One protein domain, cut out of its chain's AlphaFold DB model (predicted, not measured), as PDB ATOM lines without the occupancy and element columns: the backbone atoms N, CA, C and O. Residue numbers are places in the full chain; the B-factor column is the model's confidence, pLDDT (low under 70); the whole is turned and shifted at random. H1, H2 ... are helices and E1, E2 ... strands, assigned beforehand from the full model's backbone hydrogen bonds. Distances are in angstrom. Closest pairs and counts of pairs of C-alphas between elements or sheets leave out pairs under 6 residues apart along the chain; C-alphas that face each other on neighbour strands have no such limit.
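Overview. This is residues 42 to 153 of the 153 residues of an uncharacterized protein of Pelagibacteraceae bacterium TMED237 (UniProt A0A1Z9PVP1). Two long helices, H6 and H7, stand side by side as a hairpin, H6 near the middle of the domain and H7 at one end, and H3, also near the middle, crosses residues 119 to 126 of H6. Small helices H1 and H2 with their loops make the other end, while short H4 packs on residues 147 to 151 of H7 and H5 follows it. The printed part has 112 residues, mostly helix, with seven named helices and one named strand in the order H1 H2 E1 H3 H4 H5 H6 H7. It is compact, with a radius of gyration of the C-alphas of 13.8 A and spans of 38 by 29 by 21 A.

Arrangement. Begin at H6, residues 119 to 134; its residues 128 to 132 touch H7, residues 138 to 151, closest at the C-alphas of Ile 132 and Lys 141, 5.8 A. This helical hairpin has a shallow tilt of 12 degrees, opposite ways. H3, residues 74 to 82, touches H6 about perpendicular at 87 degrees, with C-alphas 78 and 123 closest at 3.8 A. H1, residues 52 to 55, only just touches H3, with 3 pairs of C-alphas within 8 A, closest Glu 55 and Tyr 80 at 6.2 A. H2, residues 62 to 65, touches H1 at C-alphas 62 and 53, the closest, 5.4 A. H4, residues 97 to 100, touches H7, with C-alphas 100 and 151 closest at 6.1 A. H5, residues 102 to 106, is close to but not clearly touching H4, with C-alphas 98 and 104 closest at 6.9 A. E1, residues 70 to 72, pairs with no named strand, but its residues 70 to 71 pair antiparallel with residues 42 to 43. Every O i to N i+4 pair is within hydrogen-bond range in H3, H5 and H7, and 11 of 12 in H6; H1, H2 and H4 are too short for such a pair.

Along the chain. Find C-alpha 119 at (156.072, 165.110, 172.468); H6 runs 22.5 A to C-alpha 134. H7 covers 20.1 A and ends at C-alpha 151, (167.357, 175.888, 173.589); H3 covers 11.6 A. H1 begins at C-alpha 52, (156.817, 152.671, 181.679).

Size, cuts and confidence. The farthest C-alphas, Gln 59 and Gln 138, are 40.4 A apart. The printed part has no cut; the links H3 to H4 and H5 to H6 are long. Look for pLDDT under 70 at residues 107 to 112 and 152 to 153.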
ATOM      1  N   CYS A  42     167.166 159.974 183.686       94.06
ATOM      2  CA  CYS A  42     167.069 159.115 184.867       94.06
ATOM      3  C   CYS A  42     165.660 159.172 185.474       94.06
ATOM      4  O   CYS A  42     165.312 160.150 186.139       94.06
ATOM      5  N   VAL A  43     164.871 158.115 185.295       94.00
ATOM      6  CA  VAL A  43     163.532 157.970 185.879       94.00
ATOM      7  C   VAL A  43     163.637 157.218 187.203       94.00
ATOM      8  O   VAL A  43     164.256 156.154 187.273       94.00
ATOM      9  N   ARG A  44     163.044 157.772 188.262       92.31
ATOM     10  CA  ARG A  44     162.988 157.156 189.591       92.31
ATOM     11  C   ARG A  44     161.946 156.045 189.624       92.31
ATOM     12  O   ARG A  44     160.876 156.208 189.043       92.31
ATOM     13  N   ASN A  45     162.250 154.960 190.339       89.38
ATOM     14  CA  ASN A  45     161.332 153.845 190.604       89.38
ATOM     15  C   ASN A  45     160.548 153.409 189.351       89.38
ATOM     16  O   ASN A  45     159.320 153.333 189.368       89.38
ATOM     17  N   ILE A  46     161.245 153.191 188.232       89.56
ATOM     18  CA  ILE A  46     160.611 153.120 186.905       89.56
ATOM     19  C   ILE A  46     159.583 151.983 186.785       89.56
ATOM     20  O   ILE A  46     158.674 152.057 185.958       89.56
ATOM     21  N   GLY A  47     159.730 150.940 187.607       86.00
ATOM     22  CA  GLY A  47     158.835 149.787 187.650       86.00
ATOM     23  C   GLY A  47     157.645 149.931 188.594       86.00
ATOM     24  O   GLY A  47     156.774 149.066 188.583       86.00
ATOM     25  N   GLN A  48     157.578 150.989 189.406       87.31
ATOM     26  CA  GLN A  48     156.411 151.269 190.244       87.31
ATOM     27  C   GLN A  48     155.321 151.992 189.449       87.31
ATOM     28  O   GLN A  48     155.619 152.838 188.607       87.31
ATOM     29  N   GLY A  49     154.055 151.707 189.756       85.62
ATOM     30  CA  GLY A  49     152.910 152.338 189.097       85.62
ATOM     31  C   GLY A  49     152.650 151.759 187.709       85.62
ATOM     32  O   GLY A  49     152.712 150.544 187.511       85.62
ATOM     33  N   LYS A  50     152.336 152.619 186.734       84.62
ATOM     34  CA  LYS A  50     152.112 152.168 185.352       84.62
ATOM     35  C   LYS A  50     153.419 151.657 184.746       84.62
ATOM     36  O   LYS A  50     154.471 152.261 184.959       84.62
ATOM     37  N   SER A  51     153.354 150.583 183.962       88.75
ATOM     38  CA  SER A  51     154.529 150.035 183.275       88.75
ATOM     39  C   SER A  51     155.068 151.042 182.256       88.75
ATOM     40  O   SER A  51     154.485 151.232 181.192       88.75
ATOM     41  N   PHE A  52     156.194 151.686 182.566       92.00
ATOM     42  CA  PHE A  52     156.817 152.671 181.679       92.00
ATOM     43  C   PHE A  52     157.061 152.107 180.278       92.00
ATOM     44  O   PHE A  52     156.748 152.735 179.268       92.00
ATOM     45  N   SER A  53     157.616 150.901 180.208       90.75
ATOM     46  CA  SER A  53     158.008 150.295 178.944       90.75
ATOM     47  C   SER A  53     156.797 149.887 178.104       90.75
ATOM     48  O   SER A  53     156.777 150.169 176.909       90.75
ATOM     49  N   LYS A  54     155.739 149.338 178.717       92.06
ATOM     50  CA  LYS A  54     154.492 149.011 178.007       92.06
ATOM     51  C   LYS A  54     153.784 150.268 177.507       92.06
ATOM     52  O   LYS A  54     153.365 150.330 176.353       92.06
ATOM     53  N   GLU A  55     153.711 151.296 178.347       91.75
ATOM     54  CA  GLU A  55     153.110 152.584 177.986       91.75
ATOM     55  C   GLU A  55     153.889 153.309 176.878       91.75
ATOM     56  O   GLU A  55     153.322 154.130 176.159       91.75
ATOM     57  N   THR A  56     155.162 152.967 176.672       89.94
ATOM     58  CA  THR A  56     156.010 153.511 175.597       89.94
ATOM     59  C   THR A  56     156.150 152.572 174.394       89.94
ATOM     60  O   THR A  56     156.997 152.805 173.532       89.94
ATOM     61  N   GLY A  57     155.312 151.530 174.306       87.06
ATOM     62  CA  GLY A  57     155.235 150.627 173.151       87.06
ATOM     63  C   GLY A  57     156.291 149.524 173.110       87.06
ATOM     64  O   GLY A  57     156.465 148.879 172.081       87.06
ATOM     65  N   GLN A  58     157.006 149.301 174.207       86.56
ATOM     66  CA  GLN A  58     157.992 148.232 174.346       86.56
ATOM     67  C   GLN A  58     157.395 147.035 175.098       86.56
ATOM     68  O   GLN A  58     156.320 147.111 175.697       86.56
ATOM     69  N   GLN A  59     158.132 145.922 175.135       87.31
ATOM     70  CA  GLN A  59     157.831 144.837 176.072       87.31
ATOM     71  C   GLN A  59     157.888 145.337 177.525       87.31
ATOM     72  O   GLN A  59     158.572 146.314 177.839       87.31
ATOM     73  N   ASP A  60     157.187 144.663 178.440       89.44
ATOM     74  CA  ASP A  60     157.113 145.055 179.852       89.44
ATOM     75  C   ASP A  60     158.397 144.714 180.645       89.44
ATOM     76  O   ASP A  60     158.395 143.915 181.578       89.44
ATOM     77  N   TRP A  61     159.537 145.286 180.246       87.25
ATOM     78  CA  TRP A  61     160.792 145.176 180.989       87.25
ATOM     79  C   TRP A  61     160.795 146.035 182.258       87.25
ATOM     80  O   TRP A  61     161.476 145.692 183.226       87.25
ATOM     81  N   SER A  62     160.044 147.143 182.275       87.44
ATOM     82  CA  SER A  62     160.071 148.106 183.381       87.44
ATOM     83  C   SER A  62     159.478 147.549 184.674       87.44
ATOM     84  O   SER A  62     160.025 147.831 185.738       87.44
ATOM     85  N   SER A  63     158.456 146.688 184.615       86.12
ATOM     86  CA  SER A  63     157.862 146.067 185.812       86.12
ATOM     87  C   SER A  63     158.878 145.282 186.649       86.12
ATOM     88  O   SER A  63     158.813 145.281 187.879       86.12
ATOM     89  N   LYS A  64     159.896 144.697 186.007       84.31
ATOM     90  CA  LYS A  64     160.972 143.944 186.673       84.31
ATOM     91  C   LYS A  64     161.982 144.827 187.411       84.31
ATOM     92  O   LYS A  64     162.771 144.308 188.196       84.31
ATOM     93  N   LYS A  65     161.987 146.145 187.174       82.38
ATOM     94  CA  LYS A  65     162.893 147.090 187.848       82.38
ATOM     95  C   LYS A  65     162.396 147.509 189.234       82.38
ATOM     96  O   LYS A  65     163.200 147.986 190.026       82.38
ATOM     97  N   GLY A  66     161.115 147.317 189.559       82.56
ATOM     98  CA  GLY A  66     160.565 147.643 190.879       82.56
ATOM     99  C   GLY A  66     160.902 149.070 191.330       82.56
ATOM    100  O   GLY A  66     160.585 150.037 190.637       82.56
ATOM    101  N   ILE A  67     161.567 149.194 192.484       85.00
ATOM    102  CA  ILE A  67     161.988 150.479 193.077       85.00
ATOM    103  C   ILE A  67     163.274 151.056 192.470       85.00
ATOM    104  O   ILE A  67     163.757 152.090 192.921       85.00
ATOM    105  N   ASN A  68     163.864 150.396 191.477       85.75
ATOM    106  CA  ASN A  68     165.112 150.861 190.901       85.75
ATOM    107  C   ASN A  68     164.875 152.009 189.918       85.75
ATOM    108  O   ASN A  68     163.869 152.075 189.204       85.75
ATOM    109  N   ASN A  69     165.857 152.904 189.859       91.00
ATOM    110  CA  ASN A  69     165.911 153.943 188.842       91.00
ATOM    111  C   ASN A  69     166.401 153.348 187.519       91.00
ATOM    112  O   ASN A  69     167.112 152.346 187.514       91.00
ATOM    113  N   HIS A  70     166.078 153.983 186.397       90.00
ATOM    114  CA  HIS A  70     166.579 153.553 185.095       90.00
ATOM    115  C   HIS A  70     166.723 154.732 184.138       90.00
ATOM    116  O   HIS A  70     165.957 155.694 184.222       90.00
ATOM    117  N   CYS A  71     167.698 154.662 183.237       90.19
ATOM    118  CA  CYS A  71     167.875 155.662 182.200       90.19
ATOM    119  C   CYS A  71     166.960 155.333 181.021       90.19
ATOM    120  O   CYS A  71     167.024 154.257 180.438       90.19
ATOM    121  N   ALA A  72     166.118 156.286 180.656       89.19
ATOM    122  CA  ALA A  72     165.301 156.258 179.460       89.19
ATOM    123  C   ALA A  72     165.861 157.240 178.425       89.19
ATOM    124  O   ALA A  72     166.564 158.200 178.757       89.19
ATOM    125  N   CYS A  73     165.544 157.015 177.156       88.06
ATOM    126  CA  CYS A  73     165.727 158.031 176.129       88.06
ATOM    127  C   CYS A  73     164.656 159.118 176.298       88.06
ATOM    128  O   CYS A  73     163.608 158.876 176.917       88.06
ATOM    129  N   LEU A  74     164.880 160.313 175.738       87.38
ATOM    130  CA  LEU A  74     163.834 161.334 175.789       87.38
ATOM    131  C   LEU A  74     162.576 160.859 175.057       87.38
ATOM    132  O   LEU A  74     161.502 161.102 175.575       87.38
ATOM    133  N   GLY A  75     162.677 160.160 173.920       87.62
ATOM    134  CA  GLY A  75     161.503 159.703 173.160       87.62
ATOM    135  C   GLY A  75     160.525 158.873 174.001       87.62
ATOM    136  O   GLY A  75     159.337 159.177 174.055       87.62
ATOM    137  N   ALA A  76     161.033 157.891 174.749       90.12
ATOM    138  CA  ALA A  76     160.215 157.094 175.659       90.12
ATOM    139  C   ALA A  76     159.639 157.948 176.801       90.12
ATOM    140  O   ALA A  76     158.454 157.848 177.110       90.12
ATOM    141  N   TRP A  77     160.442 158.822 177.417       92.75
ATOM    142  CA  TRP A  77     159.950 159.713 178.473       92.75
ATOM    143  C   TRP A  77     158.857 160.667 177.969       92.75
ATOM    144  O   TRP A  77     157.795 160.770 178.578       92.75
ATOM    145  N   ALA A  78     159.105 161.311 176.834       91.94
ATOM    146  CA  ALA A  78     158.216 162.213 176.120       91.94
ATOM    147  C   ALA A  78     156.882 161.544 175.792       91.94
ATOM    148  O   ALA A  78     155.832 162.090 176.126       91.94
ATOM    149  N   LEU A  79     156.910 160.346 175.206       91.94
ATOM    150  CA  LEU A  79     155.701 159.590 174.899       91.94
ATOM    151  C   LEU A  79     154.923 159.238 176.171       91.94
ATOM    152  O   LEU A  79     153.702 159.383 176.211       91.94
ATOM    153  N   TYR A  80     155.625 158.814 177.224       93.56
ATOM    154  CA  TYR A  80     155.006 158.469 178.499       93.56
ATOM    155  C   TYR A  80     154.226 159.651 179.086       93.56
ATOM    156  O   TYR A  80     153.043 159.516 179.398       93.56
ATOM    157  N   VAL A  81     154.848 160.830 179.171       93.75
ATOM    158  CA  VAL A  81     154.178 162.024 179.711       93.75
ATOM    159  C   VAL A  81     153.109 162.577 178.766       93.75
ATOM    160  O   VAL A  81     152.077 163.054 179.230       93.75
ATOM    161  N   SER A  82     153.299 162.459 177.448       92.25
ATOM    162  CA  SER A  82     152.329 162.924 176.442       92.25
ATOM    163  C   SER A  82     151.043 162.093 176.444       92.25
ATOM    164  O   SER A  82     149.978 162.603 176.117       92.25
ATOM    165  N   LYS A  83     151.102 160.838 176.908       91.06
ATOM    166  CA  LYS A  83     149.921 160.003 177.193       91.06
ATOM    167  C   LYS A  83     149.185 160.384 178.486       91.06
ATOM    168  O   LYS A  83     148.261 159.686 178.895       91.06
ATOM    169  N   GLY A  84     149.585 161.474 179.142       90.81
ATOM    170  CA  GLY A  84     148.971 161.966 180.375       90.81
ATOM    171  C   GLY A  84     149.455 161.255 181.639       90.81
ATOM    172  O   GLY A  84     148.839 161.405 182.694       90.81
ATOM    173  N   HIS A  85     150.539 160.476 181.567       92.12
ATOM    174  CA  HIS A  85     151.109 159.828 182.748       92.12
ATOM    175  C   HIS A  85     151.993 160.809 183.526       92.12
ATOM    176  O   HIS A  85     152.899 161.432 182.977       92.12
ATOM    177  N   ASN A  86     151.736 160.929 184.826       87.25
ATOM    178  CA  ASN A  86     152.428 161.845 185.736       87.25
ATOM    179  C   ASN A  86     152.844 161.168 187.057       87.25
ATOM    180  O   ASN A  86     153.231 161.845 188.005       87.25
ATOM    181  N   ASP A  87     152.790 159.834 187.116       87.75
ATOM    182  CA  ASP A  87     153.114 159.021 188.294       87.75
ATOM    183  C   ASP A  87     154.619 158.772 188.482       87.75
ATOM    184  O   ASP A  87     155.018 158.110 189.439       87.75
ATOM    185  N   LYS A  88     155.469 159.293 187.587       89.38
ATOM    186  CA  LYS A  88     156.923 159.097 187.634       89.38
ATOM    187  C   LYS A  88     157.679 160.403 187.770       89.38
ATOM    188  O   LYS A  88     157.338 161.413 187.156       89.38
ATOM    189  N   PHE A  89     158.769 160.330 188.527       93.69
ATOM    190  CA  PHE A  89     159.645 161.459 188.796       93.69
ATOM    191  C   PHE A  89     161.037 161.214 188.241       93.69
ATOM    192  O   PHE A  89     161.524 160.085 188.254       93.69
ATOM    193  N   VAL A  90     161.712 162.268 187.802       95.56
ATOM    194  CA  VAL A  90     163.104 162.182 187.362       95.56
ATOM    195  C   VAL A  90     164.088 162.446 188.500       95.56
ATOM    196  O   VAL A  90     163.803 163.140 189.475       95.56
ATOM    197  N   LYS A  91     165.289 161.877 188.398       95.44
ATOM    198  CA  LYS A  91     166.417 162.183 189.281       95.44
ATOM    199  C   LYS A  91     167.323 163.208 188.605       95.44
ATOM    200  O   LYS A  91     168.231 162.861 187.857       95.44
ATOM    201  N   CYS A  92     167.054 164.475 188.886       96.69
ATOM    202  CA  CYS A  92     167.611 165.614 188.166       96.69
ATOM    203  C   CYS A  92     169.141 165.722 188.208       96.69
ATOM    204  O   CYS A  92     169.762 166.064 187.205       96.69
ATOM    205  N   ASP A  93     169.769 165.356 189.328       95.81
ATOM    206  CA  ASP A  93     171.230 165.369 189.466       95.81
ATOM    207  C   ASP A  93     171.951 164.234 188.707       95.81
ATOM    208  O   ASP A  93     173.183 164.242 188.602       95.81
ATOM    209  N   ALA A  94     171.186 163.289 188.149       94.69
ATOM    210  CA  ALA A  94     171.642 162.170 187.327       94.69
ATOM    211  C   ALA A  94     171.242 162.298 185.843       94.69
ATOM    212  O   ALA A  94     171.438 161.355 185.075       94.69
ATOM    213  N   ILE A  95     170.696 163.448 185.437       94.31
ATOM    214  CA  ILE A  95     170.407 163.782 184.039       94.31
ATOM    215  C   ILE A  95     171.489 164.744 183.542       94.31
ATOM    216  O   ILE A  95     171.724 165.760 184.202       94.31
ATOM    217  N   PRO A  96     172.161 164.462 182.413       93.31
ATOM    218  CA  PRO A  96     173.179 165.345 181.879       93.31
ATOM    219  C   PRO A  96     172.563 166.607 181.262       93.31
ATOM    220  O   PRO A  96     171.469 166.574 180.705       93.31
ATOM    221  N   ASP A  97     173.277 167.732 181.294       92.50
ATOM    222  CA  ASP A  97     172.811 168.969 180.641       92.50
ATOM    223  C   ASP A  97     172.807 168.896 179.107       92.50
ATOM    224  O   ASP A  97     172.224 169.754 178.437       92.50
ATOM    225  N   THR A  98     173.391 167.836 178.545       89.44
ATOM    226  CA  THR A  98     173.317 167.510 177.123       89.44
ATOM    227  C   THR A  98     171.893 167.271 176.649       89.44
ATOM    228  O   THR A  98     171.676 167.367 175.442       89.44
ATOM    229  N   ILE A  99     170.915 167.082 177.554       88.69
ATOM    230  CA  ILE A  99     169.501 166.975 177.174       88.69
ATOM    231  C   ILE A  99     168.978 168.168 176.361       88.69
ATOM    232  O   ILE A  99     168.088 168.026 175.523       88.69
ATOM    233  N   PHE A 100     169.583 169.340 176.564       87.06
ATOM    234  CA  PHE A 100     169.229 170.587 175.883       87.06
ATOM    235  C   PHE A 100     170.042 170.842 174.607       87.06
ATOM    236  O   PHE A 100     169.885 171.877 173.966       87.06
ATOM    237  N   ASN A 101     170.941 169.930 174.227       82.94
ATOM    238  CA  ASN A 101     171.721 170.061 173.005       82.94
ATOM    239  C   ASN A 101     170.844 169.752 171.778       82.94
ATOM    240  O   ASN A 101     170.210 168.700 171.709       82.94
ATOM    241  N   GLN A 102     170.867 170.632 170.774       76.50
ATOM    242  CA  GLN A 102     170.128 170.457 169.519       76.50
ATOM    243  C   GLN A 102     170.504 169.173 168.762       76.50
ATOM    244  O   GLN A 102     169.646 168.551 168.146       76.50
ATOM    245  N   ILE A 103     171.775 168.752 168.805       71.38
ATOM    246  CA  ILE A 103     172.237 167.497 168.185       71.38
ATOM    247  C   ILE A 103     171.642 166.304 168.909       71.38
ATOM    248  O   ILE A 103     171.239 165.343 168.262       71.38
ATOM    249  N   TYR A 104     171.603 166.373 170.245       73.06
ATOM    250  CA  TYR A 104     170.911 165.385 171.050       73.06
ATOM    251  C   TYR A 104     169.449 165.406 170.479       73.06
ATOM    252  O   TYR A 104     169.066 164.430 169.841       73.06
ATOM    253  N   GLN A 105     168.676 166.492 170.560       73.88
ATOM    254  CA  GLN A 105     167.239 166.490 170.193       73.88
ATOM    255  C   GLN A 105     166.901 166.017 168.774       73.88
ATOM    256  O   GLN A 105     165.925 165.290 168.584       73.88
ATOM    257  N   LYS A 106     167.715 166.384 167.778       71.25
ATOM    258  CA  LYS A 106     167.516 165.970 166.379       71.25
ATOM    259  C   LYS A 106     167.563 164.456 166.188       71.25
ATOM    260  O   LYS A 106     166.912 163.948 165.285       71.25
ATOM    261  N   ASN A 107     168.304 163.734 167.023       67.62
ATOM    262  CA  ASN A 107     168.477 162.293 166.870       67.62
ATOM    263  C   ASN A 107     167.306 161.466 167.433       67.62
ATOM    264  O   ASN A 107     167.355 160.241 167.352       67.62
ATOM    265  N   TRP A 108     166.280 162.081 168.036       67.69
ATOM    266  CA  TRP A 108     165.135 161.348 168.621       67.69
ATOM    267  C   TRP A 108     163.794 162.010 168.349       67.69
ATOM    268  O   TRP A 108     162.821 161.826 169.080       67.69
ATOM    269  N   SER A 109     163.717 162.692 167.209       56.91
ATOM    270  CA  SER A 109     162.449 163.027 166.563       56.91
ATOM    271  C   SER A 109     161.605 161.792 166.215       56.91
ATOM    272  O   SER A 109     160.457 161.956 165.826       56.91
ATOM    273  N   THR A 110     162.148 160.576 166.359       63.44
ATOM    274  CA  THR A 110     161.454 159.306 166.128       63.44
ATOM    275  C   THR A 110     161.622 158.344 167.312       63.44
ATOM    276  O   THR A 110     162.740 158.094 167.765       63.44
ATOM    277  N   TRP A 111     160.518 157.781 167.799       68.81
ATOM    278  CA  TRP A 111     160.430 156.691 168.762       68.81
ATOM    279  C   TRP A 111     159.445 155.618 168.273       68.81
ATOM    280  O   TRP A 111     158.235 155.738 168.457       68.81
ATOM    281  N   ASN A 112     159.982 154.535 167.702       67.56
ATOM    282  CA  ASN A 112     159.249 153.316 167.329       67.56
ATOM    283  C   ASN A 112     157.963 153.529 166.495       67.56
ATOM    284  O   ASN A 112     157.089 152.663 166.524       67.56
ATOM    285  N   GLY A 113     157.815 154.644 165.768       73.94
ATOM    286  CA  GLY A 113     156.593 154.938 165.008       73.94
ATOM    287  C   GLY A 113     155.384 155.310 165.879       73.94
ATOM    288  O   GLY A 113     154.248 155.229 165.415       73.94
ATOM    289  N   LEU A 114     155.603 155.635 167.158       77.50
ATOM    290  CA  LEU A 114     154.573 156.009 168.136       77.50
ATOM    291  C   LEU A 114     154.663 157.485 168.536       77.50
ATOM    292  O   LEU A 114     154.213 157.867 169.617       77.50
ATOM    293  N   GLU A 115     155.309 158.296 167.710       79.62
ATOM    294  CA  GLU A 115     155.531 159.701 167.987       79.62
ATOM    295  C   GLU A 115     154.208 160.467 168.023       79.62
ATOM    296  O   GLU A 115     153.345 160.300 167.163       79.62
ATOM    297  N   LEU A 116     154.058 161.325 169.029       82.56
ATOM    298  CA  LEU A 116     152.979 162.303 169.107       82.56
ATOM    299  C   LEU A 116     153.510 163.699 168.777       82.56
ATOM    300  O   LEU A 116     154.676 164.016 169.048       82.56
ATOM    301  N   ASP A 117     152.629 164.551 168.257       81.62
ATOM    302  CA  ASP A 117     152.942 165.954 167.992       81.62
ATOM    303  C   ASP A 117     153.471 166.637 169.260       81.62
ATOM    304  O   ASP A 117     152.916 166.499 170.352       81.62
ATOM    305  N   ASN A 118     154.574 167.374 169.113       82.50
ATOM    306  CA  ASN A 118     155.242 168.126 170.183       82.50
ATOM    307  C   ASN A 118     155.698 167.292 171.398       82.50
ATOM    308  O   ASN A 118     156.084 167.864 172.421       82.50
ATOM    309  N   GLN A 119     155.735 165.954 171.313       85.25
ATOM    310  CA  GLN A 119     156.072 165.110 172.468       85.25
ATOM    311  C   GLN A 119     157.434 165.456 173.087       85.25
ATOM    312  O   GLN A 119     157.591 165.413 174.306       85.25
ATOM    313  N   ALA A 120     158.425 165.823 172.266       84.25
ATOM    314  CA  ALA A 120     159.761 166.170 172.741       84.25
ATOM    315  C   ALA A 120     159.739 167.437 173.609       84.25
ATOM    316  O   ALA A 120     160.362 167.462 174.672       84.25
ATOM    317  N   GLU A 121     158.971 168.450 173.200       87.75
ATOM    318  CA  GLU A 121     158.763 169.673 173.976       87.75
ATOM    319  C   GLU A 121     158.062 169.357 175.302       87.75
ATOM    320  O   GLU A 121     158.534 169.771 176.361       87.75
ATOM    321  N   ILE A 122     157.002 168.541 175.266       90.88
ATOM    322  CA  ILE A 122     156.271 168.093 176.463       90.88
ATOM    323  C   ILE A 122     157.211 167.336 177.417       90.88
ATOM    324  O   ILE A 122     157.228 167.593 178.623       90.88
ATOM    325  N   GLY A 123     158.034 166.431 176.883       92.00
ATOM    326  CA  GLY A 123     159.018 165.656 177.638       92.00
ATOM    327  C   GLY A 123     160.064 166.533 178.323       92.00
ATOM    328  O   GLY A 123     160.287 166.398 179.532       92.00
ATOM    329  N   LEU A 124     160.676 167.456 177.575       92.31
ATOM    330  CA  LEU A 124     161.671 168.403 178.091       92.31
ATOM    331  C   LEU A 124     161.062 169.361 179.112       92.31
ATOM    332  O   LEU A 124     161.668 169.602 180.157       92.31
ATOM    333  N   LYS A 125     159.853 169.864 178.850       93.75
ATOM    334  CA  LYS A 125     159.120 170.714 179.787       93.75
ATOM    335  C   LYS A 125     158.819 169.973 181.087       93.75
ATOM    336  O   LYS A 125     159.035 170.531 182.156       93.75
ATOM    337  N   SER A 126     158.402 168.709 181.020       95.62
ATOM    338  CA  SER A 126     158.174 167.883 182.214       95.62
ATOM    339  C   SER A 126     159.451 167.710 183.047       95.62
ATOM    340  O   SER A 126     159.417 167.869 184.268       95.62
ATOM    341  N   ILE A 127     160.603 167.470 182.404       95.75
ATOM    342  CA  ILE A 127     161.902 167.411 183.099       95.75
ATOM    343  C   ILE A 127     162.222 168.758 183.749       95.75
ATOM    344  O   ILE A 127     162.563 168.804 184.929       95.75
ATOM    345  N   TYR A 128     162.084 169.856 183.005       96.25
ATOM    346  CA  TYR A 128     162.320 171.203 183.518       96.25
ATOM    347  C   TYR A 128     161.442 171.515 184.738       96.25
ATOM    348  O   TYR A 128     161.961 171.917 185.779       96.25
ATOM    349  N   ASP A 129     160.134 171.274 184.645       96.44
ATOM    350  CA  ASP A 129     159.160 171.576 185.699       96.44
ATOM    351  C   ASP A 129     159.425 170.781 186.985       96.44
ATOM    352  O   ASP A 129     159.190 171.285 188.088       96.44
ATOM    353  N   GLN A 130     159.917 169.545 186.865       97.06
ATOM    354  CA  GLN A 130     160.336 168.741 188.012       97.06
ATOM    355  C   GLN A 130     161.668 169.241 188.583       97.06
ATOM    356  O   GLN A 130     161.782 169.486 189.785       97.06
ATOM    357  N   CYS A 131     162.666 169.458 187.729       97.69
ATOM    358  CA  CYS A 131     164.025 169.761 188.166       97.69
ATOM    359  C   CYS A 131     164.227 171.197 188.634       97.69
ATOM    360  O   CYS A 131     165.095 171.456 189.460       97.69
ATOM    361  N   ILE A 132     163.394 172.144 188.205       97.19
ATOM    362  CA  ILE A 132     163.444 173.497 188.761       97.19
ATOM    363  C   ILE A 132     162.963 173.535 190.221       97.19
ATOM    364  O   ILE A 132     163.407 174.387 190.996       97.19
ATOM    365  N   LYS A 133     162.083 172.599 190.602       96.62
ATOM    366  CA  LYS A 133     161.593 172.426 191.977       96.62
ATOM    367  C   LYS A 133     162.595 171.654 192.840       96.62
ATOM    368  O   LYS A 133     162.764 172.008 194.000       96.62
ATOM    369  N   ASP A 134     163.269 170.657 192.263       96.12
ATOM    370  CA  ASP A 134     164.278 169.802 192.922       96.12
ATOM    371  C   ASP A 134     165.684 170.443 192.982       96.12
ATOM    372  O   ASP A 134     166.618 169.861 193.529       96.12
ATOM    373  N   ALA A 135     165.870 171.632 192.396       97.19
ATOM    374  CA  ALA A 135     167.166 172.301 192.346       97.19
ATOM    375  C   ALA A 135     167.676 172.683 193.754       97.19
ATOM    376  O   ALA A 135     166.951 173.346 194.503       97.19
ATOM    377  N   PRO A 136     168.937 172.349 194.102       96.56
ATOM    378  CA  PRO A 136     169.450 172.468 195.472       96.56
ATOM    379  C   PRO A 136     169.660 173.913 195.942       96.56
ATOM    380  O   PRO A 136     169.681 174.175 197.142       96.56
ATOM    381  N   ASN A 137     169.847 174.857 195.018       97.31
ATOM    382  CA  ASN A 137     170.104 176.263 195.321       97.31
ATOM    383  C   ASN A 137     169.740 177.164 194.124       97.31
ATOM    384  O   ASN A 137     169.309 176.698 193.066       97.31
ATOM    385  N   GLN A 138     169.885 178.478 194.301       97.56
ATOM    386  CA  GLN A 138     169.527 179.460 193.277       97.56
ATOM    387  C   GLN A 138     170.437 179.404 192.040       97.56
ATOM    388  O   GLN A 138     169.953 179.617 190.929       97.56
ATOM    389  N   GLU A 139     171.718 179.082 192.212       97.44
ATOM    390  CA  GLU A 139     172.676 178.947 191.109       97.44
ATOM    391  C   GLU A 139     172.293 177.774 190.194       97.44
ATOM    392  O   GLU A 139     172.156 177.946 188.985       97.44
ATOM    393  N   ALA A 140     171.971 176.615 190.775       97.56
ATOM    394  CA  ALA A 140     171.457 175.453 190.056       97.56
ATOM    395  C   ALA A 140     170.172 175.777 189.271       97.56
ATOM    396  O   ALA A 140     170.023 175.377 188.113       97.56
ATOM    397  N   LYS A 141     169.256 176.556 189.868       97.50
ATOM    398  CA  LYS A 141     168.041 177.035 189.183       97.50
ATOM    399  C   LYS A 141     168.375 177.931 187.994       97.50
ATOM    400  O   LYS A 141     167.739 177.808 186.948       97.50
ATOM    401  N   GLN A 142     169.327 178.847 188.151       97.50
ATOM    402  CA  GLN A 142     169.757 179.750 187.084       97.50
ATOM    403  C   GLN A 142     170.449 178.992 185.952       97.50
ATOM    404  O   GLN A 142     170.132 179.241 184.788       97.50
ATOM    405  N   TYR A 143     171.308 178.022 186.275       96.50
ATOM    406  CA  TYR A 143     171.946 177.165 185.280       96.50
ATOM    407  C   TYR A 143     170.897 176.426 184.448       96.50
ATOM    408  O   TYR A 143     170.872 176.574 183.224       96.50
ATOM    409  N   LEU A 144     169.964 175.725 185.102       96.75
ATOM    410  CA  LEU A 144     168.883 175.001 184.430       96.75
ATOM    411  C   LEU A 144     168.022 175.925 183.557       96.75
ATOM    412  O   LEU A 144     167.771 175.616 182.393       96.75
ATOM    413  N   LYS A 145     167.605 177.086 184.086       95.81
ATOM    414  CA  LYS A 145     166.854 178.099 183.325       95.81
ATOM    415  C   LYS A 145     167.609 178.550 182.082       95.81
ATOM    416  O   LYS A 145     167.019 178.598 181.009       95.81
ATOM    417  N   SER A 146     168.898 178.859 182.218       94.88
ATOM    418  CA  SER A 146     169.706 179.337 181.096       94.88
ATOM    419  C   SER A 146     169.762 178.302 179.972       94.88
ATOM    420  O   SER A 146     169.535 178.646 178.816       94.88
ATOM    421  N   LYS A 147     169.972 177.023 180.308       93.06
ATOM    422  CA  LYS A 147     170.016 175.929 179.335       93.06
ATOM    423  C   LYS A 147     168.677 175.709 178.644       93.06
ATOM    424  O   LYS A 147     168.645 175.625 177.420       93.06
ATOM    425  N   TYR A 148     167.588 175.671 179.411       91.94
ATOM    426  CA  TYR A 148     166.250 175.464 178.865       91.94
ATOM    427  C   TYR A 148     165.803 176.614 177.951       91.94
ATOM    428  O   TYR A 148     165.265 176.365 176.880       91.94
ATOM    429  N   TYR A 149     166.062 177.873 178.320       88.62
ATOM    430  CA  TYR A 149     165.668 179.015 177.486       88.62
ATOM    431  C   TYR A 149     166.580 179.232 176.279       88.62
ATOM    432  O   TYR A 149     166.090 179.615 175.228       88.62
ATOM    433  N   THR A 150     167.881 178.943 176.390       85.25
ATOM    434  CA  THR A 150     168.803 179.032 175.238       85.25
ATOM    435  C   THR A 150     168.446 178.021 174.150       85.25
ATOM    436  O   THR A 150     168.697 178.260 172.981       85.25
ATOM    437  N   MET A 151     167.862 176.886 174.528       79.44
ATOM    438  CA  MET A 151     167.357 175.888 173.589       79.44
ATOM    439  C   MET A 151     166.116 176.365 172.814       79.44
ATOM    440  O   MET A 151     165.928 175.937 171.681       79.44
ATOM    441  N   ASN A 152     165.280 177.211 173.425       64.19
ATOM    442  CA  ASN A 152     163.995 177.664 172.879       64.19
ATOM    443  C   ASN A 152     164.065 179.025 172.156       64.19
ATOM    444  O   ASN A 152     163.027 179.521 171.719       64.19
ATOM    445  N   ASN A 153     165.256 179.626 172.063       57.06
ATOM    446  CA  ASN A 153     165.534 180.871 171.340       57.06
ATOM    447  C   ASN A 153     166.334 180.576 170.070       57.06
ATOM    448  O   ASN A 153     166.118 181.297 169.074       57.06
TER     449      ASN A 153